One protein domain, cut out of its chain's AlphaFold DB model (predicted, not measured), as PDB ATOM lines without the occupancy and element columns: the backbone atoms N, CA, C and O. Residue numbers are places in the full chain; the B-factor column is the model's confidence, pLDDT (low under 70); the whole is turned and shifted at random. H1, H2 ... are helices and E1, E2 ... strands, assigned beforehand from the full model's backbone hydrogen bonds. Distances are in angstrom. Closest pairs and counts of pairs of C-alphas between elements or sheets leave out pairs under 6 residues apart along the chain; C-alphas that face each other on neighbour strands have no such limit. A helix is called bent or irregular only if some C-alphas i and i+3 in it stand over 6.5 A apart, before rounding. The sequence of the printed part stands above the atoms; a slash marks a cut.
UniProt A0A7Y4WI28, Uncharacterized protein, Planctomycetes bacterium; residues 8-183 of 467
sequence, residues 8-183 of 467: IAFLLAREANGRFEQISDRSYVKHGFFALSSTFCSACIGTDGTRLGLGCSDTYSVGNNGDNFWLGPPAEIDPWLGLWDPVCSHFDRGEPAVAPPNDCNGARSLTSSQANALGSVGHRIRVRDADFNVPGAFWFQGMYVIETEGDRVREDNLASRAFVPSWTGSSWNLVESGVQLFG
ATOM      1  N   ILE A   8      16.631  33.395  -1.100       96.12
ATOM      2  CA  ILE A   8      15.439  33.185  -1.929       96.12
ATOM      3  C   ILE A   8      14.545  32.145  -1.266       96.12
ATOM      4  O   ILE A   8      14.910  30.971  -1.167       96.12
ATOM      5  N   ALA A   9      13.389  32.599  -0.798       96.44
ATOM      6  CA  ALA A   9      12.375  31.782  -0.153       96.44
ATOM      7  C   ALA A   9      11.256  31.431  -1.137       96.44
ATOM      8  O   ALA A   9      10.984  32.170  -2.090       96.44
ATOM      9  N   PHE A  10      10.602  30.298  -0.897       95.81
ATOM     10  CA  PHE A  10       9.586  29.772  -1.795       95.81
ATOM     11  C   PHE A  10       8.366  29.273  -1.025       95.81
ATOM     12  O   PHE A  10       8.492  28.759   0.088       95.81
ATOM     13  N   LEU A  11       7.192  29.376  -1.641       96.81
ATOM     14  CA  LEU A  11       5.993  28.663  -1.200       96.81
ATOM     15  C   LEU A  11       5.108  28.307  -2.395       96.81
ATOM     16  O   LEU A  11       5.171  28.957  -3.444       96.81
ATOM     17  N   LEU A  12       4.280  27.277  -2.233       97.62
ATOM     18  CA  LEU A  12       3.203  26.930  -3.159       97.62
ATOM     19  C   LEU A  12       1.859  27.118  -2.459       97.62
ATOM     20  O   LEU A  12       1.677  26.688  -1.321       97.62
ATOM     21  N   ALA A  13       0.913  27.726  -3.165       98.06
ATOM     22  CA  ALA A  13      -0.426  27.997  -2.667       98.06
ATOM     23  C   ALA A  13      -1.509  27.475  -3.616       98.06
ATOM     24  O   ALA A  13      -1.293  27.363  -4.829       98.06
ATOM     25  N   ARG A  14      -2.680  27.184  -3.049       98.06
ATOM     26  CA  ARG A  14      -3.883  26.713  -3.741       98.06
ATOM     27  C   ARG A  14      -5.081  27.567  -3.339       98.06
ATOM     28  O   ARG A  14      -5.237  27.890  -2.168       98.06
ATOM     29  N   GLU A  15      -5.958  27.863  -4.296       97.62
ATOM     30  CA  GLU A  15      -7.345  28.237  -4.014       97.62
ATOM     31  C   GLU A  15      -8.267  27.073  -4.378       97.62
ATOM     32  O   GLU A  15      -8.313  26.661  -5.541       97.62
ATOM     33  N   ALA A  16      -9.019  26.564  -3.402       95.88
ATOM     34  CA  ALA A  16     -10.021  25.520  -3.587       95.88
ATOM     35  C   ALA A  16     -11.226  25.774  -2.670       95.88
ATOM     36  O   ALA A  16     -11.070  26.174  -1.520       95.88
ATOM     37  N   ASN A  17     -12.444  25.558  -3.178       92.25
ATOM     38  CA  ASN A  17     -13.695  25.716  -2.415       92.25
ATOM     39  C   ASN A  17     -13.828  27.066  -1.678       92.25
ATOM     40  O   ASN A  17     -14.382  27.137  -0.588       92.25
ATOM     41  N   GLY A  18     -13.309  28.145  -2.273       92.62
ATOM     42  CA  GLY A  18     -13.369  29.493  -1.708       92.62
ATOM     43  C   GLY A  18     -12.224  29.853  -0.758       92.62
ATOM     44  O   GLY A  18     -12.047  31.044  -0.506       92.62
ATOM     45  N   ARG A  19     -11.410  28.884  -0.326       95.94
ATOM     46  CA  ARG A  19     -10.264  29.046   0.580       95.94
ATOM     47  C   ARG A  19      -8.948  29.165  -0.169       95.94
ATOM     48  O   ARG A  19      -8.755  28.465  -1.157       95.94
ATOM     49  N   PHE A  20      -8.051  30.009   0.334       98.19
ATOM     50  CA  PHE A  20      -6.691  30.176  -0.172       98.19
ATOM     51  C   PHE A  20      -5.674  29.730   0.872       98.19
ATOM     52  O   PHE A  20      -5.584  30.350   1.926       98.19
ATOM     53  N   GLU A  21      -4.902  28.690   0.586       97.50
ATOM     54  CA  GLU A  21      -4.014  28.047   1.557       97.50
ATOM     55  C   GLU A  21      -2.617  27.814   0.978       97.50
ATOM     56  O   GLU A  21      -2.441  27.661  -0.237       97.50
ATOM     57  N   GLN A  22      -1.612  27.768   1.849       98.38
ATOM     58  CA  GLN A  22      -0.299  27.250   1.487       98.38
ATOM     59  C   GLN A  22      -0.335  25.719   1.543       98.38
ATOM     60  O   GLN A  22      -0.704  25.139   2.555       98.38
ATOM     61  N   ILE A  23       0.084  25.068   0.458       97.69
ATOM     62  CA  ILE A  23       0.124  23.598   0.348       97.69
ATOM     63  C   ILE A  23       1.545  23.034   0.444       97.69
ATOM     64  O   ILE A  23       1.732  21.817   0.456       97.69
ATOM     65  N   SER A  24       2.554  23.906   0.449       96.94
ATOM     66  CA  SER A  24       3.934  23.512   0.706       96.94
ATOM     67  C   SER A  24       4.270  23.540   2.186       96.94
ATOM     68  O   SER A  24       3.780  24.391   2.927       96.94
ATOM     69  N   ASP A  25       5.223  22.708   2.583       94.69
ATOM     70  CA  ASP A  25       5.894  22.869   3.865       94.69
ATOM     71  C   ASP A  25       6.664  24.201   3.956       94.69
ATOM     72  O   ASP A  25       6.769  24.983   2.999       94.69
ATOM     73  N   ARG A  26       7.226  24.474   5.138       93.31
ATOM     74  CA  ARG A  26       8.156  25.590   5.320       93.31
ATOM     75  C   ARG A  26       9.506  25.220   4.708       93.31
ATOM     76  O   ARG A  26      10.377  24.677   5.386       93.31
ATOM     77  N   SER A  27       9.638  25.500   3.415       90.88
ATOM     78  CA  SER A  27      10.814  25.150   2.618       90.88
ATOM     79  C   SER A  27      12.117  25.742   3.169       90.88
ATOM     80  O   SER A  27      12.121  26.792   3.821       90.88
ATOM     81  N   TYR A  28      13.243  25.074   2.888       96.12
ATOM     82  CA  TYR A  28      14.544  25.709   3.067       96.12
ATOM     83  C   TYR A  28      14.713  26.840   2.055       96.12
ATOM     84  O   TYR A  28      14.147  26.845   0.961       96.12
ATOM     85  N   VAL A  29      15.535  27.798   2.446       97.06
ATOM     86  CA  VAL A  29      15.797  29.019   1.708       97.06
ATOM     87  C   VAL A  29      17.095  28.844   0.946       97.06
ATOM     88  O   VAL A  29      18.066  28.291   1.463       97.06
ATOM     89  N   LYS A  30      17.136  29.320  -0.293       96.19
ATOM     90  CA  LYS A  30      18.369  29.306  -1.072       96.19
ATOM     91  C   LYS A  30      19.274  30.457  -0.660       96.19
ATOM     92  O   LYS A  30      18.860  31.609  -0.707       96.19
ATOM     93  N   HIS A  31      20.524  30.127  -0.376       96.44
ATOM     94  CA  HIS A  31      21.624  31.058  -0.175       96.44
ATOM     95  C   HIS A  31      22.296  31.367  -1.524       96.44
ATOM     96  O   HIS A  31      22.717  30.461  -2.251       96.44
ATOM     97  N   GLY A  32      22.364  32.650  -1.892       93.56
ATOM     98  CA  GLY A  32      23.124  33.119  -3.049       93.56
ATOM     99  C   GLY A  32      24.613  32.764  -2.952       93.56
ATOM    100  O   GLY A  32      25.191  32.732  -1.871       93.56
ATOM    101  N   PHE A  33      25.239  32.478  -4.095       90.81
ATOM    102  CA  PHE A  33      26.654  32.079  -4.148       90.81
ATOM    103  C   PHE A  33      27.434  32.696  -5.316       90.81
ATOM    104  O   PHE A  33      28.662  32.698  -5.288       90.81
ATOM    105  N   PHE A  34      26.750  33.173  -6.363       91.44
ATOM    106  CA  PHE A  34      27.382  33.791  -7.525       91.44
ATOM    107  C   PHE A  34      26.371  34.618  -8.324       91.44
ATOM    108  O   PHE A  34      25.380  34.066  -8.792       91.44
ATOM    109  N   ALA A  35      26.650  35.900  -8.546       92.56
ATOM    110  CA  ALA A  35      25.812  36.772  -9.364       92.56
ATOM    111  C   ALA A  35      26.186  36.698 -10.854       92.56
ATOM    112  O   ALA A  35      27.279  37.098 -11.260       92.56
ATOM    113  N   LEU A  36      25.266  36.242 -11.707       92.81
ATOM    114  CA  LEU A  36      25.471  36.313 -13.155       92.81
ATOM    115  C   LEU A  36      25.431  37.764 -13.668       92.81
ATOM    116  O   LEU A  36      24.766  38.641 -13.123       92.81
ATOM    117  N   SER A  37      26.135  38.005 -14.775       94.56
ATOM    118  CA  SER A  37      26.128  39.279 -15.508       94.56
ATOM    119  C   SER A  37      25.296  39.166 -16.793       94.56
ATOM    120  O   SER A  37      25.807  39.365 -17.896       94.56
ATOM    121  N   SER A  38      24.021  38.785 -16.666       93.25
ATOM    122  CA  SER A  38      23.106  38.648 -17.811       93.25
ATOM    123  C   SER A  38      22.460  39.985 -18.193       93.25
ATOM    124  O   SER A  38      22.370  40.907 -17.388       93.25
ATOM    125  N   THR A  39      21.978  40.105 -19.434       93.25
ATOM    126  CA  THR A  39      21.427  41.354 -19.997       93.25
ATOM    127  C   THR A  39      19.894  41.366 -20.055       93.25
ATOM    128  O   THR A  39      19.328  41.874 -21.022       93.25
ATOM    129  N   PHE A  40      19.197  40.768 -19.076       92.19
ATOM    130  CA  PHE A  40      17.720  40.732 -19.086       92.19
ATOM    131  C   PHE A  40      17.067  42.004 -18.522       92.19
ATOM    132  O   PHE A  40      15.900  42.247 -18.812       92.19
ATOM    133  N   CYS A  41      17.793  42.811 -17.739       89.75
ATOM    134  CA  CYS A  41      17.286  44.080 -17.207       89.75
ATOM    135  C   CYS A  41      17.556  45.245 -18.173       89.75
ATOM    136  O   CYS A  41      16.644  45.734 -18.834       89.75
ATOM    137  N   SER A  42      18.811  45.696 -18.266       92.31
ATOM    138  CA  SER A  42      19.234  46.791 -19.150       92.31
ATOM    139  C   SER A  42      20.663  46.562 -19.666       92.31
ATOM    140  O   SER A  42      21.160  45.436 -19.657       92.31
ATOM    141  N   ALA A  43      21.346  47.617 -20.130       95.31
ATOM    142  CA  ALA A  43      22.778  47.537 -20.412       95.31
ATOM    143  C   ALA A  43      23.527  47.104 -19.136       95.31
ATOM    144  O   ALA A  43      23.520  47.831 -18.144       95.31
ATOM    145  N   CYS A  44      24.116  45.908 -19.169       96.31
ATOM    146  CA  CYS A  44      24.766  45.280 -18.021       96.31
ATOM    147  C   CYS A  44      26.224  45.732 -17.901       96.31
ATOM    148  O   CYS A  44      27.018  45.573 -18.831       96.31
ATOM    149  N   ILE A  45      26.577  46.261 -16.730       96.19
ATOM    150  CA  ILE A  45      27.956  46.521 -16.315       96.19
ATOM    151  C   ILE A  45      28.406  45.331 -15.472       96.19
ATOM    152  O   ILE A  45      28.195  45.303 -14.260       96.19
ATOM    153  N   GLY A  46      28.978  44.331 -16.144       93.69
ATOM    154  CA  GLY A  46      29.343  43.061 -15.526       93.69
ATOM    155  C   GLY A  46      30.363  43.180 -14.390       93.69
ATOM    156  O   GLY A  46      31.138  44.134 -14.297       93.69
ATOM    157  N   THR A  47      30.350  42.170 -13.531       94.88
ATOM    158  CA  THR A  47      31.215  42.020 -12.352       94.88
ATOM    159  C   THR A  47      31.894  40.645 -12.383       94.88
ATOM    160  O   THR A  47      31.716  39.874 -13.325       94.88
ATOM    161  N   ASP A  48      32.688  40.321 -11.362       93.38
ATOM    162  CA  ASP A  48      33.327  39.007 -11.192       93.38
ATOM    163  C   ASP A  48      32.415  37.957 -10.520       93.38
ATOM    164  O   ASP A  48      32.860  36.851 -10.219       93.38
ATOM    165  N   GLY A  49      31.142  38.302 -10.297       90.69
ATOM    166  CA  GLY A  49      30.132  37.452  -9.667       90.69
ATOM    167  C   GLY A  49      30.061  37.524  -8.144       90.69
ATOM    168  O   GLY A  49      29.152  36.935  -7.565       90.69
ATOM    169  N   THR A  50      30.936  38.298  -7.494       90.44
ATOM    170  CA  THR A  50      30.839  38.581  -6.046       90.44
ATOM    171  C   THR A  50      29.711  39.556  -5.697       90.44
ATOM    172  O   THR A  50      29.291  39.645  -4.552       90.44
ATOM    173  N   ARG A  51      29.197  40.287  -6.692       90.38
ATOM    174  CA  ARG A  51      28.067  41.217  -6.565       90.38
ATOM    175  C   ARG A  51      27.314  41.317  -7.883       90.38
ATOM    176  O   ARG A  51      27.923  41.148  -8.940       90.38
ATOM    177  N   LEU A  52      26.034  41.674  -7.850       92.00
ATOM    178  CA  LEU A  52      25.274  41.934  -9.073       92.00
ATOM    179  C   LEU A  52      25.699  43.266  -9.712       92.00
ATOM    180  O   LEU A  52      25.774  44.301  -9.049       92.00
ATOM    181  N   GLY A  53      26.012  43.231 -11.007       93.69
ATOM    182  CA  GLY A  53      26.388  44.416 -11.773       93.69
ATOM    183  C   GLY A  53      25.210  45.352 -12.052       93.69
ATOM    184  O   GLY A  53      24.064  44.918 -12.166       93.69
ATOM    185  N   LEU A  54      25.485  46.650 -12.206       94.12
ATOM    186  CA  LEU A  54      24.444  47.628 -12.536       94.12
ATOM    187  C   LEU A  54      23.807  47.293 -13.887       94.12
ATOM    188  O   LEU A  54      24.504  47.108 -14.885       94.12
ATOM    189  N   GLY A  55      22.476  47.217 -13.909       94.50
ATOM    190  CA  GLY A  55      21.708  46.868 -15.104       94.50
ATOM    191  C   GLY A  55      21.801  45.397 -15.522       94.50
ATOM    192  O   GLY A  55      21.190  45.024 -16.525       94.50
ATOM    193  N   CYS A  56      22.546  44.572 -14.782       95.69
ATOM    194  CA  CYS A  56      22.631  43.136 -15.004       95.69
ATOM    195  C   CYS A  56      21.472  42.403 -14.330       95.69
ATOM    196  O   CYS A  56      20.822  42.922 -13.424       95.69
ATOM    197  N   SER A  57      21.247  41.168 -14.755       94.00
ATOM    198  CA  SER A  57      20.337  40.236 -14.107       94.00
ATOM    199  C   SER A  57      21.051  38.952 -13.713       94.00
ATOM    200  O   SER A  57      21.932  38.462 -14.424       94.00
ATOM    201  N   ASP A  58      20.604  38.388 -12.597       92.00
ATOM    202  CA  ASP A  58      21.022  37.082 -12.120       92.00
ATOM    203  C   ASP A  58      19.880  36.078 -12.293       92.00
ATOM    204  O   ASP A  58      18.786  36.258 -11.758       92.00
ATOM    205  N   THR A  59      20.096  35.047 -13.109       88.62
ATOM    206  CA  THR A  59      19.047  34.095 -13.503       88.62
ATOM    207  C   THR A  59      19.459  32.675 -13.172       88.62
ATOM    208  O   THR A  59      20.483  32.194 -13.651       88.62
ATOM    209  N   TYR A  60      18.618  31.961 -12.433       87.31
ATOM    210  CA  TYR A  60      18.919  30.613 -11.969       87.31
ATOM    211  C   TYR A  60      18.017  29.569 -12.609       87.31
ATOM    212  O   TYR A  60      16.813  29.771 -12.757       87.31
ATOM    213  N   SER A  61      18.599  28.412 -12.924       88.75
ATOM    214  CA  SER A  61      17.808  27.235 -13.267       88.75
ATOM    215  C   SER A  61      17.151  26.635 -12.020       88.75
ATOM    216  O   SER A  61      17.589  26.861 -10.887       88.75
ATOM    217  N   VAL A  62      16.153  25.776 -12.233       86.06
ATOM    218  CA  VAL A  62      15.566  24.945 -11.167       86.06
ATOM    219  C   VAL A  62      16.617  24.100 -10.438       86.06
ATOM    220  O   VAL A  62      16.492  23.874  -9.239       86.06
ATOM    221  N   GLY A  63      17.685  23.686 -11.130       88.50
ATOM    222  CA  GLY A  63      18.776  22.914 -10.538       88.50
ATOM    223  C   GLY A  63      19.545  23.709  -9.488       88.50
ATOM    224  O   GLY A  63      19.820  23.182  -8.419       88.50
ATOM    225  N   ASN A  64      19.818  24.989  -9.755       90.38
ATOM    226  CA  ASN A  64      20.496  25.864  -8.796       90.38
ATOM    227  C   ASN A  64      19.598  26.217  -7.608       90.38
ATOM    228  O   ASN A  64      20.090  26.362  -6.494       90.38
ATOM    229  N   ASN A  65      18.295  26.396  -7.846       91.25
ATOM    230  CA  ASN A  65      17.352  26.759  -6.787       91.25
ATOM    231  C   ASN A  65      16.978  25.585  -5.877       91.25
ATOM    232  O   ASN A  65      16.594  25.809  -4.737       91.25
ATOM    233  N   GLY A  66      17.108  24.350  -6.365       92.69
ATOM    234  CA  GLY A  66      16.885  23.132  -5.591       92.69
ATOM    235  C   GLY A  66      18.169  22.413  -5.176       92.69
ATOM    236  O   GLY A  66      18.116  21.217  -4.885       92.69
ATOM    237  N   ASP A  67      19.335  23.051  -5.232       94.81
ATOM    238  CA  ASP A  67      20.581  22.403  -4.821       94.81
ATOM    239  C   ASP A  67      20.661  22.359  -3.291       94.81
ATOM    240  O   ASP A  67      20.848  23.392  -2.653       94.81
ATOM    241  N   ASN A  68      20.559  21.163  -2.698       95.94
ATOM    242  CA  ASN A  68      20.658  20.983  -1.246       95.94
ATOM    243  C   ASN A  68      21.978  21.523  -0.666       95.94
ATOM    244  O   ASN A  68      22.055  21.802   0.524       95.94
ATOM    245  N   PHE A  69      23.024  21.697  -1.482       96.19
ATOM    246  CA  PHE A  69      24.276  22.305  -1.041       96.19
ATOM    247  C   PHE A  69      24.143  23.820  -0.791       96.19
ATOM    248  O   PHE A  69      24.992  24.402  -0.120       96.19
ATOM    249  N   TRP A  70      23.093  24.478  -1.274       95.81
ATOM    250  CA  TRP A  70      22.855  25.912  -1.074       95.81
ATOM    251  C   TRP A  70      21.523  26.205  -0.382       95.81
ATOM    252  O   TRP A  70      21.113  27.361  -0.320       95.81
ATOM    253  N   LEU A  71      20.852  25.182   0.147       97.06
ATOM    254  CA  LEU A  71      19.609  25.327   0.897       97.06
ATOM    255  C   LEU A  71      19.903  25.325   2.398       97.06
ATOM    256  O   LEU A  71      20.547  24.408   2.902       97.06
ATOM    257  N   GLY A  72      19.426  26.350   3.102       96.44
ATOM    258  CA  GLY A  72      19.567  26.520   4.547       96.44
ATOM    259  C   GLY A  72      18.213  26.725   5.236       96.44
ATOM    260  O   GLY A  72      17.246  27.156   4.600       96.44
ATOM    261  N   PRO A  73      18.093  26.397   6.530       96.75
ATOM    262  CA  PRO A  73      16.827  26.491   7.238       96.75
ATOM    263  C   PRO A  73      16.409  27.963   7.425       96.75
ATOM    264  O   PRO A  73      17.202  28.775   7.906       96.75
ATOM    265  N   PRO A  74      15.137  28.322   7.169       96.50
ATOM    266  CA  PRO A  74      14.658  29.705   7.288       96.50
ATOM    267  C   PRO A  74      14.756  30.268   8.711       96.50
ATOM    268  O   PRO A  74      14.725  31.480   8.909       96.50
ATOM    269  N   ALA A  75      14.849  29.410   9.730       95.88
ATOM    270  CA  ALA A  75      14.983  29.830  11.122       95.88
ATOM    271  C   ALA A  75      16.327  30.525  11.425       95.88
ATOM    272  O   ALA A  75      16.402  31.307  12.375       95.88
ATOM    273  N   GLU A  76      17.363  30.298  10.615       96.81
ATOM    274  CA  GLU A  76      18.685  30.916  10.799       96.81
ATOM    275  C   GLU A  76      18.768  32.344  10.230       96.81
ATOM    276  O   GLU A  76      19.720  33.056  10.527       96.81
ATOM    277  N   ILE A  77      17.765  32.786   9.463       96.75
ATOM    278  CA  ILE A  77      17.757  34.084   8.769       96.75
ATOM    279  C   ILE A  77      16.839  35.065   9.495       96.75
ATOM    280  O   ILE A  77      15.678  34.742   9.755       96.75
ATOM    281  N   ASP A  78      17.313  36.274   9.781       96.00
ATOM    282  CA  ASP A  78      16.446  37.414  10.076       96.00
ATOM    283  C   ASP A  78      15.878  37.968   8.756       96.00
ATOM    284  O   ASP A  78      16.607  38.632   8.017       96.00
ATOM    285  N   PRO A  79      14.602  37.699   8.416       94.88
ATOM    286  CA  PRO A  79      14.034  38.116   7.139       94.88
ATOM    287  C   PRO A  79      13.756  39.623   7.084       94.88
ATOM    288  O   PRO A  79      13.650  40.179   5.992       94.88
ATOM    289  N   TRP A  80      13.633  40.292   8.237       94.62
ATOM    290  CA  TRP A  80      13.377  41.724   8.290       94.62
ATOM    291  C   TRP A  80      14.647  42.506   7.988       94.62
ATOM    292  O   TRP A  80      14.601  43.463   7.218       94.62
ATOM    293  N   LEU A  81      15.778  42.095   8.560       94.31
ATOM    294  CA  LEU A  81      17.068  42.753   8.342       94.31
ATOM    295  C   LEU A  81      17.825  42.192   7.130       94.31
ATOM    296  O   LEU A  81      18.690  42.872   6.577       94.31
ATOM    297  N   GLY A  82      17.477  40.974   6.708       94.81
ATOM    298  CA  GLY A  82      18.215  40.210   5.709       94.81
ATOM    299  C   GLY A  82      19.567  39.735   6.230       94.81
ATOM    300  O   GLY A  82      20.520  39.685   5.466       94.81
ATOM    301  N   LEU A  83      19.655  39.420   7.526       95.69
ATOM    302  CA  LEU A  83      20.893  39.003   8.186       95.69
ATOM    303  C   LEU A  83      20.909  37.497   8.441       95.69
ATOM    304  O   LEU A  83      19.885  36.889   8.763       95.69
ATOM    305  N   TRP A  84      22.098  36.908   8.369       96.81
ATOM    306  CA  TRP A  84      22.355  35.506   8.681       96.81
ATOM    307  C   TRP A  84      23.760  35.364   9.270       96.81
ATOM    308  O   TRP A  84      24.705  35.980   8.780       96.81
ATOM    309  N   ASP A  85      23.899  34.549  10.317       96.62
ATOM    310  CA  ASP A  85      25.201  34.252  10.916       96.62
ATOM    311  C   ASP A  85      25.740  32.923  10.362       96.62
ATOM    312  O   ASP A  85      25.103  31.881  10.549       96.62
ATOM    313  N   PRO A  86      26.900  32.918   9.680       96.06
ATOM    314  CA  PRO A  86      27.512  31.689   9.205       96.06
ATOM    315  C   PRO A  86      28.029  30.801  10.336       96.06
ATOM    316  O   PRO A  86      28.131  29.593  10.118       96.06
ATOM    317  N   VAL A  87      28.363  31.349  11.506       96.88
ATOM    318  CA  VAL A  87      28.901  30.585  12.637       96.88
ATOM    319  C   VAL A  87      27.785  29.784  13.299       96.88
ATOM    320  O   VAL A  87      26.691  30.288  13.538       96.88
ATOM    321  N   CYS A  88      28.052  28.511  13.587       96.12
ATOM    322  CA  CYS A  88      27.075  27.552  14.106       96.12
ATOM    323  C   CYS A  88      25.852  27.325  13.200       96.12
ATOM    324  O   CYS A  88      24.884  26.703  13.645       96.12
ATOM    325  N   SER A  89      25.866  27.799  11.954       97.44
ATOM    326  CA  SER A  89      24.783  27.595  10.987       97.44
ATOM    327  C   SER A  89      24.647  26.135  10.552       97.44
ATOM    328  O   SER A  89      25.523  25.300  10.791       97.44
ATOM    329  N   HIS A  90      23.577  25.815   9.827       97.31
ATOM    330  CA  HIS A  90      23.420  24.534   9.141       97.31
ATOM    331  C   HIS A  90      24.638  24.184   8.268       97.31
ATOM    332  O   HIS A  90      25.108  23.044   8.273       97.31
ATOM    333  N   PHE A  91      25.197  25.173   7.563       97.56
ATOM    334  CA  PHE A  91      26.359  24.969   6.702       97.56
ATOM    335  C   PHE A  91      27.647  24.722   7.498       97.56
ATOM    336  O   PHE A  91      28.457  23.900   7.070       97.56
ATOM    337  N   ASP A  92      27.836  25.404   8.630       97.62
ATOM    338  CA  ASP A  92      28.984  25.236   9.539       97.62
ATOM    339  C   ASP A  92      28.944  23.878  10.246       97.62
ATOM    340  O   ASP A  92      29.914  23.129  10.199       97.62
ATOM    341  N   ARG A  93      27.775  23.489  10.774       97.62
ATOM    342  CA  ARG A  93      27.565  22.194  11.441       97.62
ATOM    343  C   ARG A  93      27.692  21.009  10.486       97.62
ATOM    344  O   ARG A  93      28.261  19.983  10.856       97.62
ATOM    345  N   GLY A  94      27.169  21.129   9.265       96.62
ATOM    346  CA  GLY A  94      26.995  20.001   8.351       96.62
ATOM    347  C   GLY A  94      25.794  19.115   8.699       96.62
ATOM    348  O   GLY A  94      25.135  19.291   9.725       96.62
ATOM    349  N   GLU A  95      25.506  18.144   7.828       95.75
ATOM    350  CA  GLU A  95      24.403  17.195   8.006       95.75
ATOM    351  C   GLU A  95      24.834  15.767   7.613       95.75
ATOM    352  O   GLU A  95      25.041  15.491   6.431       95.75
ATOM    353  N   PRO A  96      25.025  14.841   8.574       95.88
ATOM    354  CA  PRO A  96      24.919  15.049  10.020       95.88
ATOM    355  C   PRO A  96      25.979  16.028  10.544       95.88
ATOM    356  O   PRO A  96      27.024  16.210   9.914       95.88
ATOM    357  N   ALA A  97      25.700  16.629  11.702       96.81
ATOM    358  CA  ALA A  97      26.607  17.583  12.329       96.81
ATOM    359  C   ALA A  97      27.967  16.939  12.652       96.81
ATOM    360  O   ALA A  97      28.031  15.799  13.124       96.81
ATOM    361  N   VAL A  98      29.054  17.669  12.405       97.44
ATOM    362  CA  VAL A  98      30.401  17.268  12.834       97.44
ATOM    363  C   VAL A  98      30.571  17.446  14.349       97.44
ATOM    364  O   VAL A  98      29.736  18.045  15.017       97.44
ATOM    365  N   ALA A  99      31.639  16.890  14.924       97.62
ATOM    366  CA  ALA A  99      31.900  17.024  16.357       97.62
ATOM    367  C   ALA A  99      32.514  18.396  16.711       97.62
ATOM    368  O   ALA A  99      33.321  18.917  15.927       97.62
ATOM    369  N   PRO A 100      32.251  18.925  17.923       96.50
ATOM    370  CA  PRO A 100      32.955  20.091  18.439       96.50
ATOM    371  C   PRO A 100      34.483  19.921  18.428       96.50
ATOM    372  O   PRO A 100      34.983  18.829  18.720       96.50
ATOM    373  N   PRO A 101      35.248  20.986  18.123       94.56
ATOM    374  CA  PRO A 101      34.792  22.365  17.911       94.56
ATOM    375  C   PRO A 101      34.436  22.698  16.448       94.56
ATOM    376  O   PRO A 101      34.292  23.870  16.114       94.56
ATOM    377  N   ASN A 102      34.369  21.706  15.552       96.25
ATOM    378  CA  ASN A 102      34.227  21.955  14.113       96.25
ATOM    379  C   ASN A 102      32.797  22.296  13.676       96.25
ATOM    380  O   ASN A 102      32.599  22.668  12.530       96.25
ATOM    381  N   ASP A 103      31.814  22.147  14.557       95.44
ATOM    382  CA  ASP A 103      30.398  22.406  14.293       95.44
ATOM    383  C   ASP A 103      30.012  23.891  14.409       95.44
ATOM    384  O   ASP A 103      28.889  24.269  14.085       95.44
ATOM    385  N   CYS A 104      30.937  24.727  14.878       96.56
ATOM    386  CA  CYS A 104      30.708  26.124  15.237       96.56
ATOM    387  C   CYS A 104      31.964  26.992  15.019       96.56
ATOM    388  O   CYS A 104      32.239  27.908  15.797       96.56
ATOM    389  N   ASN A 105      32.793  26.679  14.020       95.56
ATOM    390  CA  ASN A 105      34.063  27.379  13.788       95.56
ATOM    391  C   ASN A 105      34.002  28.394  12.628       95.56
ATOM    392  O   ASN A 105      35.027  28.992  12.289       95.56
ATOM    393  N   GLY A 106      32.825  28.590  12.025       94.31
ATOM    394  CA  GLY A 106      32.602  29.457  10.866       94.31
ATOM    395  C   GLY A 106      33.062  28.856   9.533       94.31
ATOM    396  O   GLY A 106      32.959  29.515   8.489       94.31
ATOM    397  N   ALA A 107      33.564  27.619   9.529       94.88
ATOM    398  CA  ALA A 107      34.004  26.911   8.339       94.88
ATOM    399  C   ALA A 107      32.978  25.844   7.961       94.88
ATOM    400  O   ALA A 107      32.723  24.890   8.681       94.88
ATOM    401  N   ARG A 108      32.433  25.970   6.750       96.25
ATOM    402  CA  ARG A 108      31.412  25.061   6.234       96.25
ATOM    403  C   ARG A 108      31.842  23.590   6.348       96.25
ATOM    404  O   ARG A 108      32.724  23.155   5.606       96.25
ATOM    405  N   SER A 109      31.130  22.822   7.168       97.50
ATOM    406  CA  SER A 109      31.273  21.367   7.249       97.50
ATOM    407  C   SER A 109      30.288  20.613   6.355       97.50
ATOM    408  O   SER A 109      30.524  19.441   6.071       97.50
ATOM    409  N   LEU A 110      29.215  21.251   5.857       97.62
ATOM    410  CA  LEU A 110      28.296  20.621   4.901       97.62
ATOM    411  C   LEU A 110      28.996  20.363   3.558       97.62
ATOM    412  O   LEU A 110      29.197  21.280   2.759       97.62
ATOM    413  N   THR A 111      29.324  19.108   3.280       97.44
ATOM    414  CA  THR A 111      29.972  18.660   2.040       97.44
ATOM    415  C   THR A 111      28.967  18.383   0.920       97.44
ATOM    416  O   THR A 111      27.794  18.099   1.162       97.44
ATOM    417  N   SER A 112      29.425  18.382  -0.337       96.00
ATOM    418  CA  SER A 112      28.577  18.002  -1.477       96.00
ATOM    419  C   SER A 112      28.108  16.549  -1.381       96.00
ATOM    420  O   SER A 112      27.008  16.236  -1.815       96.00
ATOM    421  N   SER A 113      28.902  15.657  -0.773       97.44
ATOM    422  CA  SER A 113      28.483  14.269  -0.540       97.44
ATOM    423  C   SER A 113      27.301  14.185   0.425       97.44
ATOM    424  O   SER A 113      26.389  13.400   0.186       97.44
ATOM    425  N   GLN A 114      27.308  14.985   1.495       97.19
ATOM    426  CA  GLN A 114      26.198  15.066   2.447       97.19
ATOM    427  C   GLN A 114      24.953  15.662   1.788       97.19
ATOM    428  O   GLN A 114      23.890  15.053   1.828       97.19
ATOM    429  N   ALA A 115      25.104  16.787   1.083       96.56
ATOM    430  CA  ALA A 115      23.999  17.414   0.359       96.56
ATOM    431  C   ALA A 115      23.380  16.486  -0.708       96.56
ATOM    432  O   ALA A 115      22.160  16.420  -0.845       96.56
ATOM    433  N   ASN A 116      24.201  15.723  -1.435       95.62
ATOM    434  CA  ASN A 116      23.726  14.745  -2.419       95.62
ATOM    435  C   ASN A 116      22.992  13.563  -1.768       95.62
ATOM    436  O   ASN A 116      22.078  13.006  -2.377       95.62
ATOM    437  N   ALA A 117      23.362  13.181  -0.540       96.50
ATOM    438  CA  ALA A 117      22.709  12.094   0.187       96.50
ATOM    439  C   ALA A 117      21.255  12.420   0.583       96.50
ATOM    440  O   ALA A 117      20.473  11.497   0.795       96.50
ATOM    441  N   LEU A 118      20.871  13.704   0.604       94.31
ATOM    442  CA  LEU A 118      19.487  14.157   0.826       94.31
ATOM    443  C   LEU A 118      18.548  13.842  -0.356       94.31
ATOM    444  O   LEU A 118      17.324  13.882  -0.222       94.31
ATOM    445  N   GLY A 119      19.104  13.497  -1.521       92.38
ATOM    446  CA  GLY A 119      18.340  13.055  -2.685       92.38
ATOM    447  C   GLY A 119      17.525  14.158  -3.369       92.38
ATOM    448  O   GLY A 119      17.800  15.353  -3.249       92.38
ATOM    449  N   SER A 120      16.524  13.741  -4.149       86.50
ATOM    450  CA  SER A 120      15.744  14.617  -5.037       86.50
ATOM    451  C   SER A 120      14.690  15.473  -4.334       86.50
ATOM    452  O   SER A 120      14.213  16.430  -4.946       86.50
ATOM    453  N   VAL A 121      14.329  15.119  -3.096       85.81
ATOM    454  CA  VAL A 121      13.327  15.818  -2.278       85.81
ATOM    455  C   VAL A 121      14.011  16.624  -1.178       85.81
ATOM    456  O   VAL A 121      13.762  17.820  -1.111       85.81
ATOM    457  N   GLY A 122      14.923  16.015  -0.405       91.75
ATOM    458  CA  GLY A 122      15.799  16.684   0.566       91.75
ATOM    459  C   GLY A 122      15.183  17.899   1.265       91.75
ATOM    460  O   GLY A 122      14.097  17.812   1.834       91.75
ATOM    461  N   HIS A 123      15.878  19.031   1.147       94.25
ATOM    462  CA  HIS A 123      15.488  20.334   1.690       94.25
ATOM    463  C   HIS A 123      14.705  21.202   0.700       94.25
ATOM    464  O   HIS A 123      14.472  22.384   0.941       94.25
ATOM    465  N   ARG A 124      14.302  20.654  -0.450       93.81
ATOM    466  CA  ARG A 124      13.481  21.391  -1.419       93.81
ATOM    467  C   ARG A 124      12.078  21.607  -0.863       93.81
ATOM    468  O   ARG A 124      11.675  20.988   0.114       93.81
ATOM    469  N   ILE A 125      11.310  22.450  -1.545       92.88
ATOM    470  CA  ILE A 125       9.880  22.603  -1.276       92.88
ATOM    471  C   ILE A 125       9.194  21.241  -1.412       92.88
ATOM    472  O   ILE A 125       9.331  20.579  -2.447       92.88
ATOM    473  N   ARG A 126       8.432  20.841  -0.395       93.12
ATOM    474  CA  ARG A 126       7.645  19.609  -0.408       93.12
ATOM    475  C   ARG A 126       6.167  19.945  -0.456       93.12
ATOM    476  O   ARG A 126       5.689  20.816   0.261       93.12
ATOM    477  N   VAL A 127       5.449  19.220  -1.302       94.06
ATOM    478  CA  VAL A 127       3.990  19.258  -1.424       94.06
ATOM    479  C   VAL A 127       3.513  17.815  -1.464       94.06
ATOM    480  O   VAL A 127       4.171  16.964  -2.069       94.06
ATOM    481  N   ARG A 128       2.392  17.515  -0.809       93.38
ATOM    482  CA  ARG A 128       1.811  16.169  -0.835       93.38
ATOM    483  C   ARG A 128       1.109  15.943  -2.173       93.38
ATOM    484  O   ARG A 128       0.389  16.813  -2.649       93.38
ATOM    485  N   ASP A 129       1.212  14.740  -2.735       93.88
ATOM    486  CA  ASP A 129       0.505  14.393  -3.981       93.88
ATOM    487  C   ASP A 129      -1.015  14.593  -3.871       93.88
ATOM    488  O   ASP A 129      -1.676  14.982  -4.835       93.88
ATOM    489  N   ALA A 130      -1.581  14.357  -2.682       94.38
ATOM    490  CA  ALA A 130      -2.995  14.590  -2.400       94.38
ATOM    491  C   ALA A 130      -3.407  16.055  -2.626       94.38
ATOM    492  O   ALA A 130      -4.526  16.301  -3.070       94.38
ATOM    493  N   ASP A 131      -2.504  17.013  -2.404       95.38
ATOM    494  CA  ASP A 131      -2.816  18.434  -2.533       95.38
ATOM    495  C   ASP A 131      -2.970  18.885  -3.990       95.38
ATOM    496  O   ASP A 131      -3.787  19.764  -4.276       95.38
ATOM    497  N   PHE A 132      -2.273  18.240  -4.930       95.44
ATOM    498  CA  PHE A 132      -2.467  18.476  -6.364       95.44
ATOM    499  C   PHE A 132      -3.700  17.772  -6.941       95.44
ATOM    500  O   PHE A 132      -4.149  18.129  -8.029       95.44
ATOM    501  N   ASN A 133      -4.275  16.806  -6.221       93.62
ATOM    502  CA  ASN A 133      -5.514  16.142  -6.626       93.62
ATOM    503  C   ASN A 133      -6.777  16.925  -6.235       93.62
ATOM    504  O   ASN A 133      -7.861  16.592  -6.712       93.62
ATOM    505  N   VAL A 134      -6.661  17.955  -5.391       95.06
ATOM    506  CA  VAL A 134      -7.779  18.845  -5.059       95.06
ATOM    507  C   VAL A 134      -7.999  19.819  -6.220       95.06
ATOM    508  O   VAL A 134      -7.100  20.606  -6.520       95.06
ATOM    509  N   PRO A 135      -9.173  19.813  -6.884       94.19
ATOM    510  CA  PRO A 135      -9.457  20.764  -7.950       94.19
ATOM    511  C   PRO A 135      -9.385  22.204  -7.435       94.19
ATOM    512  O   PRO A 135     -10.032  22.554  -6.448       94.19
ATOM    513  N   GLY A 136      -8.616  23.043  -8.121       95.31
ATOM    514  CA  GLY A 136      -8.378  24.414  -7.698       95.31
ATOM    515  C   GLY A 136      -7.430  25.153  -8.630       95.31
ATOM    516  O   GLY A 136      -6.994  24.625  -9.657       95.31
ATOM    517  N   ALA A 137      -7.122  26.390  -8.266       97.06
ATOM    518  CA  ALA A 137      -6.082  27.183  -8.908       97.06
ATOM    519  C   ALA A 137      -4.807  27.141  -8.058       97.06
ATOM    520  O   ALA A 137      -4.889  27.115  -6.832       97.06
ATOM    521  N   PHE A 138      -3.639  27.123  -8.703       98.19
ATOM    522  CA  PHE A 138      -2.353  26.943  -8.032       98.19
ATOM    523  C   PHE A 138      -1.357  28.032  -8.417       98.19
ATOM    524  O   PHE A 138      -1.300  28.451  -9.578       98.19
ATOM    525  N   TRP A 139      -0.534  28.446  -7.455       98.31
ATOM    526  CA  TRP A 139       0.515  29.446  -7.647       98.31
ATOM    527  C   TRP A 139       1.789  29.058  -6.915       98.31
ATOM    528  O   TRP A 139       1.747  28.579  -5.784       98.31
ATOM    529  N   PHE A 140       2.930  29.299  -7.550       95.50
ATOM    530  CA  PHE A 140       4.209  29.358  -6.850       95.50
ATOM    531  C   PHE A 140       4.520  30.818  -6.526       95.50
ATOM    532  O   PHE A 140       4.203  31.711  -7.317       95.50
ATOM    533  N   GLN A 141       5.147  31.052  -5.378       96.31
ATOM    534  CA  GLN A 141       5.719  32.333  -4.977       96.31
ATOM    535  C   GLN A 141       7.223  32.163  -4.774       96.31
ATOM    536  O   GLN A 141       7.664  31.192  -4.159       96.31
ATOM    537  N   GLY A 142       7.992  33.126  -5.273       95.19
ATOM    538  CA  GLY A 142       9.386  33.331  -4.896       95.19
ATOM    539  C   GLY A 142       9.531  34.685  -4.213       95.19
ATOM    540  O   GLY A 142       8.866  35.641  -4.616       95.19
ATOM    541  N   MET A 143      10.379  34.759  -3.192       95.12
ATOM    542  CA  MET A 143      10.700  35.987  -2.471       95.12
ATOM    543  C   MET A 143      12.210  36.126  -2.307       95.12
ATOM    544  O   MET A 143      12.846  35.230  -1.758       95.12
ATOM    545  N   TYR A 144      12.763  37.255  -2.738       94.38
ATOM    546  CA  TYR A 144      14.119  37.674  -2.402       94.38
ATOM    547  C   TYR A 144      14.139  38.395  -1.052       94.38
ATOM    548  O   TYR A 144      13.310  39.260  -0.771       94.38
ATOM    549  N   VAL A 145      15.124  38.056  -0.231       95.19
ATOM    550  CA  VAL A 145      15.498  38.795   0.971       95.19
ATOM    551  C   VAL A 145      16.878  39.373   0.712       95.19
ATOM    552  O   VAL A 145      17.831  38.630   0.471       95.19
ATOM    553  N   ILE A 146      16.960  40.700   0.719       93.06
ATOM    554  CA  ILE A 146      18.178  41.456   0.450       93.06
ATOM    555  C   ILE A 146      18.525  42.223   1.720       93.06
ATOM    556  O   ILE A 146      17.676  42.913   2.291       93.06
ATOM    557  N   GLU A 147      19.769  42.084   2.164       92.38
ATOM    558  CA  GLU A 147      20.270  42.759   3.353       92.38
ATOM    559  C   GLU A 147      20.059  44.276   3.253       92.38
ATOM    560  O   GLU A 147      20.352  44.899   2.230       92.38
ATOM    561  N   THR A 148      19.563  44.887   4.331       83.31
ATOM    562  CA  THR A 148      19.376  46.344   4.486       83.31
ATOM    563  C   THR A 148      18.403  47.039   3.522       83.31
ATOM    564  O   THR A 148      18.200  48.251   3.635       83.31
ATOM    565  N   GLU A 149      17.753  46.328   2.599       90.88
ATOM    566  CA  GLU A 149      16.812  46.963   1.676       90.88
ATOM    567  C   GLU A 149      15.592  47.513   2.423       90.88
ATOM    568  O   GLU A 149      14.979  46.812   3.215       90.88
ATOM    569  N   GLY A 150      15.191  48.763   2.194       89.25
ATOM    570  CA  GLY A 150      14.074  49.357   2.938       89.25
ATOM    571  C   GLY A 150      12.709  48.753   2.578       89.25
ATOM    572  O   GLY A 150      12.392  48.601   1.403       89.25
ATOM    573  N   ASP A 151      11.841  48.513   3.568       90.38
ATOM    574  CA  ASP A 151      10.502  47.913   3.377       90.38
ATOM    575  C   ASP A 151       9.666  48.549   2.252       90.38
ATOM    576  O   ASP A 151       9.025  47.835   1.484       90.38
ATOM    577  N   ARG A 152       9.724  49.881   2.096       87.81
ATOM    578  CA  ARG A 152       8.940  50.631   1.094       87.81
ATOM    579  C   ARG A 152       9.188  50.180  -0.351       87.81
ATOM    580  O   ARG A 152       8.375  50.492  -1.218       87.81
ATOM    581  N   VAL A 153      10.318  49.529  -0.625       89.94
ATOM    582  CA  VAL A 153      10.688  49.078  -1.972       89.94
ATOM    583  C   VAL A 153      10.700  47.558  -2.121       89.94
ATOM    584  O   VAL A 153      10.924  47.103  -3.221       89.94
ATOM    585  N   ARG A 154      10.362  46.773  -1.088       91.00
ATOM    586  CA  ARG A 154      10.422  45.295  -1.144       91.00
ATOM    587  C   ARG A 154       9.258  44.618  -1.875       91.00
ATOM    588  O   ARG A 154       9.212  43.393  -1.947       91.00
ATOM    589  N   GLU A 155       8.266  45.360  -2.364       84.19
ATOM    590  CA  GLU A 155       7.072  44.754  -2.980       84.19
ATOM    591  C   GLU A 155       7.361  44.076  -4.331       84.19
ATOM    592  O   GLU A 155       6.585  43.224  -4.758       84.19
ATOM    593  N   ASP A 156       8.475  44.402  -4.991       90.12
ATOM    594  CA  ASP A 156       8.941  43.723  -6.206       90.12
ATOM    595  C   ASP A 156       9.902  42.550  -5.932       90.12
ATOM    596  O   ASP A 156      10.175  41.767  -6.845       90.12
ATOM    597  N   ASN A 157      10.321  42.346  -4.678       92.88
ATOM    598  CA  ASN A 157      11.133  41.194  -4.278       92.88
ATOM    599  C   ASN A 157      10.346  39.896  -4.178       92.88
ATOM    600  O   ASN A 157      10.937  38.818  -4.222       92.88
ATOM    601  N   LEU A 158       9.030  39.987  -4.002       94.56
ATOM    602  CA  LEU A 158       8.148  38.833  -3.981       94.56
ATOM    603  C   LEU A 158       7.204  38.858  -5.173       94.56
ATOM    604  O   LEU A 158       6.631  39.890  -5.521       94.56
ATOM    605  N   ALA A 159       7.038  37.702  -5.800       96.19
ATOM    606  CA  ALA A 159       6.110  37.551  -6.899       96.19
ATOM    607  C   ALA A 159       5.542  36.140  -6.960       96.19
ATOM    608  O   ALA A 159       6.196  35.162  -6.599       96.19
ATOM    609  N   SER A 160       4.327  36.045  -7.493       97.38
ATOM    610  CA  SER A 160       3.645  34.785  -7.754       97.38
ATOM    611  C   SER A 160       3.349  34.597  -9.237       97.38
ATOM    612  O   SER A 160       3.104  35.567  -9.964       97.38
ATOM    613  N   ARG A 161       3.289  33.349  -9.697       97.00
ATOM    614  CA  ARG A 161       2.785  32.982 -11.031       97.00
ATOM    615  C   ARG A 161       2.000  31.677 -10.940       97.00
ATOM    616  O   ARG A 161       2.269  30.838 -10.082       97.00
ATOM    617  N   ALA A 162       0.961  31.569 -11.765       97.81
ATOM    618  CA  ALA A 162       0.085  30.409 -11.746       97.81
ATOM    619  C   ALA A 162       0.768  29.203 -12.398       97.81
ATOM    620  O   ALA A 162       1.656  29.348 -13.241       97.81
ATOM    621  N   PHE A 163       0.317  28.005 -12.053       97.25
ATOM    622  CA  PHE A 163       0.709  26.784 -12.746       97.25
ATOM    623  C   PHE A 163      -0.433  25.775 -12.784       97.25
ATOM    624  O   PHE A 163      -1.392  25.867 -12.019       97.25
ATOM    625  N   VAL A 164      -0.318  24.807 -13.687       96.75
ATOM    626  CA  VAL A 164      -1.242  23.678 -13.796       96.75
ATOM    627  C   VAL A 164      -0.470  22.393 -13.494       96.75
ATOM    628  O   VAL A 164       0.415  22.029 -14.279       96.75
ATOM    629  N   PRO A 165      -0.751  21.709 -12.366       96.31
ATOM    630  CA  PRO A 165      -0.161  20.410 -12.079       96.31
ATOM    631  C   PRO A 165      -0.783  19.338 -12.978       96.31
ATOM    632  O   PRO A 165      -1.993  19.291 -13.189       96.31
ATOM    633  N   SER A 166       0.053  18.449 -13.506       95.38
ATOM    634  CA  SER A 166      -0.378  17.296 -14.298       95.38
ATOM    635  C   SER A 166       0.459  16.072 -13.945       95.38
ATOM    636  O   SER A 166       1.685  16.144 -13.913       95.38
ATOM    637  N   TRP A 167      -0.186  14.944 -13.655       95.62
ATOM    638  CA  TRP A 167       0.517  13.700 -13.351       95.62
ATOM    639  C   TRP A 167       0.969  13.003 -14.639       95.62
ATOM    640  O   TRP A 167       0.156  12.740 -15.524       95.62
ATOM    641  N   THR A 168       2.257  12.668 -14.748       94.69
ATOM    642  CA  THR A 168       2.826  11.994 -15.934       94.69
ATOM    643  C   THR A 168       2.775  10.464 -15.857       94.69
ATOM    644  O   THR A 168       3.198   9.789 -16.792       94.69
ATOM    645  N   GLY A 169       2.297   9.903 -14.744       94.00
ATOM    646  CA  GLY A 169       2.411   8.477 -14.422       94.00
ATOM    647  C   GLY A 169       3.527   8.170 -13.417       94.00
ATOM    648  O   GLY A 169       3.430   7.172 -12.708       94.00
ATOM    649  N   SER A 170       4.547   9.030 -13.320       91.94
ATOM    650  CA  SER A 170       5.693   8.857 -12.411       91.94
ATOM    651  C   SER A 170       6.105  10.117 -11.647       91.94
ATOM    652  O   SER A 170       6.802  10.009 -10.640       91.94
ATOM    653  N   SER A 171       5.708  11.304 -12.108       91.44
ATOM    654  CA  SER A 171       6.016  12.581 -11.465       91.44
ATOM    655  C   SER A 171       4.954  13.631 -11.782       91.44
ATOM    656  O   SER A 171       4.263  13.546 -12.800       91.44
ATOM    657  N   TRP A 172       4.879  14.679 -10.970       93.00
ATOM    658  CA  TRP A 172       4.120  15.873 -11.326       93.00
ATOM    659  C   TRP A 172       4.900  16.733 -12.319       93.00
ATOM    660  O   TRP A 172       6.061  17.066 -12.102       93.00
ATOM    661  N   ASN A 173       4.238  17.110 -13.406       93.94
ATOM    662  CA  ASN A 173       4.674  18.145 -14.327       93.94
ATOM    663  C   ASN A 173       3.897  19.431 -14.022       93.94
ATOM    664  O   ASN A 173       2.667  19.452 -14.124       93.94
ATOM    665  N   LEU A 174       4.618  20.484 -13.631       93.88
ATOM    666  CA  LEU A 174       4.056  21.777 -13.237       93.88
ATOM    667  C   LEU A 174       4.258  22.773 -14.381       93.88
ATOM    668  O   LEU A 174       5.354  23.294 -14.576       93.88
ATOM    669  N   VAL A 175       3.210  23.011 -15.166       95.19
ATOM    670  CA  VAL A 175       3.294  23.905 -16.327       95.19
ATOM    671  C   VAL A 175       2.921  25.316 -15.902       95.19
ATOM    672  O   VAL A 175       1.791  25.547 -15.473       95.19
ATOM    673  N   GLU A 176       3.855  26.260 -16.025       94.12
ATOM    674  CA  GLU A 176       3.579  27.671 -15.753       94.12
ATOM    675  C   GLU A 176       2.439  28.197 -16.632       94.12
ATOM    676  O   GLU A 176       2.329  27.878 -17.818       94.12
ATOM    677  N   SER A 177       1.601  29.049 -16.054       93.69
ATOM    678  CA  SER A 177       0.525  29.728 -16.763       93.69
ATOM    679  C   SER A 177       0.300  31.138 -16.215       93.69
ATOM    680  O   SER A 177       0.721  31.490 -15.111       93.69
ATOM    681  N   GLY A 178      -0.380  31.968 -17.004       92.00
ATOM    682  CA  GLY A 178      -0.711  33.337 -16.615       92.00
ATOM    683  C   GLY A 178       0.501  34.268 -16.480       92.00
ATOM    684  O   GLY A 178       1.639  33.928 -16.798       92.00
ATOM    685  N   VAL A 179       0.229  35.492 -16.030       93.44
ATOM    686  CA  VAL A 179       1.246  36.534 -15.833       93.44
ATOM    687  C   VAL A 179       1.800  36.499 -14.414       93.44
ATOM    688  O   VAL A 179       1.087  36.151 -13.470       93.44
ATOM    689  N   GLN A 180       3.060  36.900 -14.257       94.62
ATOM    690  CA  GLN A 180       3.646  37.169 -12.947       94.62
ATOM    691  C   GLN A 180       2.938  38.352 -12.273       94.62
ATOM    692  O   GLN A 180       2.580  39.319 -12.942       94.62
ATOM    693  N   LEU A 181       2.744  38.262 -10.961       96.06
ATOM    694  CA  LEU A 181       2.166  39.315 -10.129       96.06
ATOM    695  C   LEU A 181       3.104  39.568  -8.950       96.06
ATOM    696  O   LEU A 181       3.415  38.622  -8.231       96.06
ATOM    697  N   PHE A 182       3.551  40.811  -8.790       95.81
ATOM    698  CA  PHE A 182       4.380  41.252  -7.666       95.81
ATOM    699  C   PHE A 182       3.540  41.457  -6.401       95.81
ATOM    700  O   PHE A 182       2.358  41.779  -6.501       95.81
ATOM    701  N   GLY A 183       4.155  41.296  -5.233       95.00
ATOM    702  CA  GLY A 183       3.490  41.338  -3.933       95.00
ATOM    703  C   GLY A 183       3.062  39.955  -3.426       95.00
ATOM    704  O   GLY A 183       3.354  38.916  -4.024       95.00
TER     705      GLY A 183
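Overview. This is residues 8 to 183 of the 467 residues of an uncharacterized protein of Planctomycetes bacterium (UniProt A0A7Y4WI28). There is little regular structure: a strongly twisted five-stranded sheet makes one end, and a loop-rich body with short helices H1, H2 and H3 the other. The printed part has 176 residues, of mixed class, under half in named elements: E1 E2 E3 H1 H2 H3 H4 E4 H5 E5 E6. The sheet, E2 E1 E4 E5 E6, is antiparallel. The whole is compact, radius of gyration of the C-alphas 18.0 A, spans 52 by 43 by 29 A.

Arrangement. Start at E4, residues 137 to 145; within hydrogen-bond range are N 9 of E1, residues 8 to 16, and O 143, 2.9 A, and O 161 of E5, residues 158 to 167, and N 140, 3.0 A. Edge strands E2, residues 19 to 22, and E6, residues 172 to 182, form hairpins with E1, N 14 to O 21 2.9 A, and E5, N 164 to O 175 2.9 A. E3, residues 29 to 31, pairs with no named strand; its closest C-alphas to E1 are Val 29 and Ala 9, 4.8 A. H4, residues 129 to 132, and irregular H5, residues 151 to 156, C-alphas 152 and 155 7.4 A apart, only graze the sheet. H1, residues 62 to 65, H2, 90 to 93, and H3, 112 to 117, are not on it. Each O i to N i+4 pair is within range in H3, 0 of 2 in H5, with 1 of 3 O i to N i+3 pairs; H1, H2 and H4 are too short.

Along the chain. Find C-alpha 8 at (15.439, 33.185, -1.929), where E1 begins its 26.6 A. E6 bends by 75 degrees at residue 179 and ends at C-alpha 182, (4.380, 41.252, -7.666).

Size, cuts and confidence. The printed part has no cut; C-alphas 17 and 101 are farthest apart, 52.7 A. Long links run from E3 through H1, H2 and H3 to H4. No printed residue is under 70 in pLDDT.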